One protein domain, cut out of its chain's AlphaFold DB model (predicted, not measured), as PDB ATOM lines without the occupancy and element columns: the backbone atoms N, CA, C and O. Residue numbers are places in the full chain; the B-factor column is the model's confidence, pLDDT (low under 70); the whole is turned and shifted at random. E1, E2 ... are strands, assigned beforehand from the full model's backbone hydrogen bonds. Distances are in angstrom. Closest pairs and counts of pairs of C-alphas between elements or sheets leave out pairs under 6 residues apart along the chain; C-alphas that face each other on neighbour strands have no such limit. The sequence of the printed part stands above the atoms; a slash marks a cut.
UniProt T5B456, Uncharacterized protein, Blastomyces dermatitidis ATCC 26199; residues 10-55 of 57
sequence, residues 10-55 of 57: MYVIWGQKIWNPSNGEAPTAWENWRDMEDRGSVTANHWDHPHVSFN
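What this domain is: This is residues 10 to 55 of the 57 residues of an uncharacterized protein of Blastomyces dermatitidis ATCC 26199 (UniProt T5B456). There is little regular structure: a small antiparallel sheet, ordered E2, E1, E3, with a long loop, residues 20 to 50, that swings out beyond both ends of E2 before E3 comes in beside E1. A short antiparallel pairing of residues 34 to 35 with 17 to 18 of E2 ties this loop to the sheet. The printed part has 46 residues, no named helix and three strands, E1, E2, E3 along the chain; the class is all strand, with 12 residues in named elements. It is only just compact, close to loose, with a radius of gyration of the C-alphas of 10.9 A, and elongated, 34 by 22 by 15 A.

Where its parts are: E1, residues 10 to 14, begins at C-alpha 10 (216.337, 184.908, 225.979) and measures 14.0 A. E2 is residues 17 to 19, 6.8 A. E3, residues 51 to 54, 10.4 A, ends at C-alpha 54 (220.054, 187.256, 225.030).

How they stand to each other: E1 and E2 form a hairpin, antiparallel at 153 degrees, with N 12 and O 19 2.8 A apart. E1 and E3 are antiparallel at 175 degrees, with N 13 and O 51 2.8 A apart. E2 and E3, the edge strands, are apart.

The domain as a whole: The C-alphas farthest apart, of Gly 24 and Gly 40, are 34.6 A apart. The printed part has no cut; the link E2 to E3 is long. Residue 24 alone has pLDDT under 70.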
ATOM      1  N   MET A  10     216.699 186.301 226.230       95.06
ATOM      2  CA  MET A  10     216.337 184.908 225.979       95.06
ATOM      3  C   MET A  10     215.931 184.200 227.274       95.06
ATOM      4  O   MET A  10     214.906 183.519 227.313       95.06
ATOM      5  N   TYR A  11     216.721 184.362 228.344       96.44
ATOM      6  CA  TYR A  11     216.410 183.831 229.674       96.44
ATOM      7  C   TYR A  11     217.210 184.495 230.795       96.44
ATOM      8  O   TYR A  11     218.246 185.117 230.557       96.44
ATOM      9  N   VAL A  12     216.738 184.308 232.027       97.44
ATOM     10  CA  VAL A  12     217.412 184.685 233.273       97.44
ATOM     11  C   VAL A  12     217.433 183.483 234.216       97.44
ATOM     12  O   VAL A  12     216.416 182.809 234.355       97.44
ATOM     13  N   ILE A  13     218.562 183.234 234.882       98.38
ATOM     14  CA  ILE A  13     218.685 182.262 235.978       98.38
ATOM     15  C   ILE A  13     219.026 183.012 237.265       98.38
ATOM     16  O   ILE A  13     219.959 183.818 237.280       98.38
ATOM     17  N   TRP A  14     218.272 182.748 238.329       98.25
ATOM     18  CA  TRP A  14     218.528 183.269 239.672       98.25
ATOM     19  C   TRP A  14     217.876 182.386 240.737       98.25
ATOM     20  O   TRP A  14     216.708 182.009 240.606       98.25
ATOM     21  N   GLY A  15     218.616 182.086 241.806       97.81
ATOM     22  CA  GLY A  15     218.121 181.311 242.943       97.81
ATOM     23  C   GLY A  15     217.617 179.930 242.531       97.81
ATOM     24  O   GLY A  15     216.492 179.567 242.853       97.81
ATOM     25  N   GLN A  16     218.416 179.203 241.743       98.38
ATOM     26  CA  GLN A  16     218.081 177.878 241.209       98.38
ATOM     27  C   GLN A  16     216.758 177.831 240.416       98.38
ATOM     28  O   GLN A  16     216.104 176.795 240.312       98.38
ATOM     29  N   LYS A  17     216.359 178.951 239.806       98.44
ATOM     30  CA  LYS A  17     215.175 179.030 238.947       98.44
ATOM     31  C   LYS A  17     215.476 179.744 237.644       98.44
ATOM     32  O   LYS A  17     216.350 180.607 237.588       98.44
ATOM     33  N   ILE A  18     214.726 179.399 236.601       98.06
ATOM     34  CA  ILE A  18     214.895 179.934 235.250       98.06
ATOM     35  C   ILE A  18     213.606 180.626 234.802       98.06
ATOM     36  O   ILE A  18     212.528 180.028 234.781       98.06
ATOM     37  N   TRP A  19     213.731 181.875 234.370       97.00
ATOM     38  CA  TRP A  19     212.680 182.605 233.675       97.00
ATOM     39  C   TRP A  19     213.037 182.826 232.220       97.00
ATOM     40  O   TRP A  19     214.175 183.139 231.879       97.00
ATOM     41  N   ASN A  20     212.025 182.744 231.369       94.69
ATOM     42  CA  ASN A  20     212.109 183.110 229.969       94.69
ATOM     43  C   ASN A  20     210.899 183.979 229.627       94.69
ATOM     44  O   ASN A  20     209.816 183.743 230.167       94.69
ATOM     45  N   PRO A  21     211.048 184.951 228.721       92.44
ATOM     46  CA  PRO A  21     209.899 185.656 228.194       92.44
ATOM     47  C   PRO A  21     209.091 184.731 227.286       92.44
ATOM     48  O   PRO A  21     209.600 184.226 226.288       92.44
ATOM     49  N   SER A  22     207.813 184.552 227.601       82.75
ATOM     50  CA  SER A  22     206.835 184.088 226.619       82.75
ATOM     51  C   SER A  22     206.435 185.266 225.734       82.75
ATOM     52  O   SER A  22     206.263 186.392 226.216       82.75
ATOM     53  N   ASN A  23     206.262 185.031 224.435       70.38
ATOM     54  CA  ASN A  23     205.842 186.069 223.495       70.38
ATOM     55  C   ASN A  23     204.499 186.685 223.916       70.38
ATOM     56  O   ASN A  23     203.445 186.090 223.729       70.38
ATOM     57  N   GLY A  24     204.547 187.903 224.461       65.81
ATOM     58  CA  GLY A  24     203.359 188.680 224.824       65.81
ATOM     59  C   GLY A  24     202.915 188.571 226.284       65.81
ATOM     60  O   GLY A  24     202.125 189.412 226.706       65.81
ATOM     61  N   GLU A  25     203.451 187.641 227.078       75.75
ATOM     62  CA  GLU A  25     203.060 187.498 228.488       75.75
ATOM     63  C   GLU A  25     203.799 188.492 229.391       75.75
ATOM     64  O   GLU A  25     204.938 188.901 229.136       75.75
ATOM     65  N   ALA A  26     203.127 188.912 230.464       83.62
ATOM     66  CA  ALA A  26     203.760 189.708 231.503       83.62
ATOM     67  C   ALA A  26     204.768 188.845 232.286       83.62
ATOM     68  O   ALA A  26     204.541 187.648 232.465       83.62
ATOM     69  N   PRO A  27     205.872 189.426 232.793       90.25
ATOM     70  CA  PRO A  27     206.786 188.689 233.654       90.25
ATOM     71  C   PRO A  27     206.069 188.154 234.899       90.25
ATOM     72  O   PRO A  27     205.306 188.880 235.535       90.25
ATOM     73  N   THR A  28     206.343 186.903 235.255       91.69
ATOM     74  CA  THR A  28     205.766 186.236 236.424       91.69
ATOM     75  C   THR A  28     206.657 186.401 237.657       91.69
ATOM     76  O   THR A  28     207.860 186.669 237.554       91.69
ATOM     77  N   ALA A  29     206.053 186.251 238.839       94.12
ATOM     78  CA  ALA A  29     206.777 186.240 240.108       94.12
ATOM     79  C   ALA A  29     207.785 185.073 240.172       94.12
ATOM     80  O   ALA A  29     207.598 184.062 239.493       94.12
ATOM     81  N   TRP A  30     208.849 185.226 240.966       95.12
ATOM     82  CA  TRP A  30     209.982 184.287 241.042       95.12
ATOM     83  C   TRP A  30     209.553 182.858 241.403       95.12
ATOM     84  O   TRP A  30     210.096 181.889 240.881       95.12
ATOM     85  N   GLU A  31     208.515 182.720 242.218       96.06
ATOM     86  CA  GLU A  31     207.944 181.446 242.657       96.06
ATOM     87  C   GLU A  31     207.377 180.626 241.487       96.06
ATOM     88  O   GLU A  31     207.316 179.404 241.572       96.06
ATOM     89  N   ASN A  32     207.001 181.292 240.390       94.88
ATOM     90  CA  ASN A  32     206.423 180.679 239.191       94.88
ATOM     91  C   ASN A  32     207.460 180.404 238.088       94.88
ATOM     92  O   ASN A  32     207.094 180.003 236.983       94.88
ATOM     93  N   TRP A  33     208.742 180.679 238.331       96.06
ATOM     94  CA  TRP A  33     209.808 180.335 237.393       96.06
ATOM     95  C   TRP A  33     210.035 178.822 237.407       96.06
ATOM     96  O   TRP A  33     209.806 178.170 238.428       96.06
ATOM     97  N   ARG A  34     210.516 178.250 236.295       97.00
ATOM     98  CA  ARG A  34     210.817 176.811 236.276       97.00
ATOM     99  C   ARG A  34     211.983 176.519 237.216       97.00
ATOM    100  O   ARG A  34     212.925 177.313 237.292       97.00
ATOM    101  N   ASP A  35     211.960 175.356 237.845       98.12
ATOM    102  CA  ASP A  35     213.078 174.897 238.662       98.12
ATOM    103  C   ASP A  35     214.288 174.517 237.799       98.12
ATOM    104  O   ASP A  35     214.158 174.017 236.675       98.12
ATOM    105  N   MET A  36     215.476 174.777 238.336       98.31
ATOM    106  CA  MET A  36     216.744 174.256 237.840       98.31
ATOM    107  C   MET A  36     217.178 173.084 238.724       98.31
ATOM    108  O   MET A  36     216.974 173.105 239.932       98.31
ATOM    109  N   GLU A  37     217.810 172.073 238.134       98.19
ATOM    110  CA  GLU A  37     218.453 171.007 238.907       98.19
ATOM    111  C   GLU A  37     219.534 171.570 239.848       98.19
ATOM    112  O   GLU A  37     220.208 172.553 239.519       98.19
ATOM    113  N   ASP A  38     219.720 170.924 241.001       98.12
ATOM    114  CA  ASP A  38     220.829 171.216 241.902       98.12
ATOM    115  C   ASP A  38     222.175 170.830 241.278       98.12
ATOM    116  O   ASP A  38     222.404 169.693 240.875       98.12
ATOM    117  N   ARG A  39     223.090 171.800 241.217       98.00
ATOM    118  CA  ARG A  39     224.440 171.660 240.662       98.00
ATOM    119  C   ARG A  39     225.532 171.653 241.735       98.00
ATOM    120  O   ARG A  39     226.711 171.799 241.415       98.00
ATOM    121  N   GLY A  40     225.157 171.506 243.007       98.12
ATOM    122  CA  GLY A  40     226.068 171.155 244.098       98.12
ATOM    123  C   GLY A  40     226.863 172.308 244.719       98.12
ATOM    124  O   GLY A  40     227.742 172.059 245.540       98.12
ATOM    125  N   SER A  41     226.593 173.570 244.366       98.44
ATOM    126  CA  SER A  41     227.189 174.725 245.058       98.44
ATOM    127  C   SER A  41     226.338 175.986 244.937       98.44
ATOM    128  O   SER A  41     225.551 176.121 244.004       98.44
ATOM    129  N   VAL A  42     226.530 176.937 245.860       98.44
ATOM    130  CA  VAL A  42     225.865 178.258 245.856       98.44
ATOM    131  C   VAL A  42     226.044 178.958 244.509       98.44
ATOM    132  O   VAL A  42     225.059 179.378 243.900       98.44
ATOM    133  N   THR A  43     227.284 178.994 244.016       98.31
ATOM    134  CA  THR A  43     227.621 179.607 242.732       98.31
ATOM    135  C   THR A  43     226.996 178.845 241.567       98.31
ATOM    136  O   THR A  43     226.295 179.439 240.757       98.31
ATOM    137  N   ALA A  44     227.138 177.517 241.493       98.19
ATOM    138  CA  ALA A  44     226.547 176.746 240.391       98.19
ATOM    139  C   ALA A  44     225.005 176.806 240.365       98.19
ATOM    140  O   ALA A  44     224.391 176.688 239.303       98.19
ATOM    141  N   ASN A  45     224.383 177.034 241.520       98.44
ATOM    142  CA  ASN A  45     222.944 177.205 241.684       98.44
ATOM    143  C   ASN A  45     222.468 178.658 241.533       98.44
ATOM    144  O   ASN A  45     221.273 178.911 241.679       98.44
ATOM    145  N   HIS A  46     223.357 179.596 241.188       98.50
ATOM    146  CA  HIS A  46     223.021 180.997 240.913       98.50
ATOM    147  C   HIS A  46     222.354 181.709 242.102       98.50
ATOM    148  O   HIS A  46     221.440 182.513 241.923       98.50
ATOM    149  N   TRP A  47     222.770 181.384 243.330       98.19
ATOM    150  CA  TRP A  47     222.291 182.056 244.545       98.19
ATOM    151  C   TRP A  47     223.100 183.311 244.897       98.19
ATOM    152  O   TRP A  47     222.635 184.140 245.676       98.19
ATOM    153  N   ASP A  48     224.300 183.459 244.338       98.38
ATOM    154  CA  ASP A  48     225.224 184.576 244.576       98.38
ATOM    155  C   ASP A  48     225.433 185.470 243.341       98.38
ATOM    156  O   ASP A  48     226.026 186.542 243.452       98.38
ATOM    157  N   HIS A  49     224.919 185.075 242.172       98.38
ATOM    158  CA  HIS A  49     224.911 185.895 240.960       98.38
ATOM    159  C   HIS A  49     223.737 185.560 240.019       98.38
ATOM    160  O   HIS A  49     223.291 184.412 239.967       98.38
ATOM    161  N   PRO A  50     223.243 186.532 239.231       97.69
ATOM    162  CA  PRO A  50     222.315 186.270 238.137       97.69
ATOM    163  C   PRO A  50     223.056 185.844 236.860       97.69
ATOM    164  O   PRO A  50     224.118 186.378 236.537       97.69
ATOM    165  N   HIS A  51     222.455 184.950 236.075       98.19
ATOM    166  CA  HIS A  51     222.871 184.675 234.696       98.19
ATOM    167  C   HIS A  51     221.811 185.213 233.737       98.19
ATOM    168  O   HIS A  51     220.633 184.891 233.884       98.19
ATOM    169  N   VAL A  52     222.207 186.003 232.738       97.69
ATOM    170  CA  VAL A  52     221.289 186.557 231.731       97.69
ATOM    171  C   VAL A  52     221.797 186.209 230.339       97.69
ATOM    172  O   VAL A  52     222.939 186.503 230.003       97.69
ATOM    173  N   SER A  53     220.931 185.600 229.536       97.25
ATOM    174  CA  SER A  53     221.185 185.302 228.128       97.25
ATOM    175  C   SER A  53     220.265 186.120 227.229       97.25
ATOM    176  O   SER A  53     219.123 186.411 227.589       97.25
ATOM    177  N   PHE A  54     220.747 186.446 226.034       96.06
ATOM    178  CA  PHE A  54     220.054 187.256 225.030       96.06
ATOM    179  C   PHE A  54     219.938 186.472 223.722       96.06
ATOM    180  O   PHE A  54     220.777 185.615 223.442       96.06
ATOM    181  N   ASN A  55     218.894 186.739 222.939       94.44
ATOM    182  CA  ASN A  55     218.786 186.174 221.598       94.44
ATOM    183  C   ASN A  55     219.852 186.801 220.687       94.44
ATOM    184  O   ASN A  55     220.319 187.915 220.936       94.44
TER     185      ASN A  55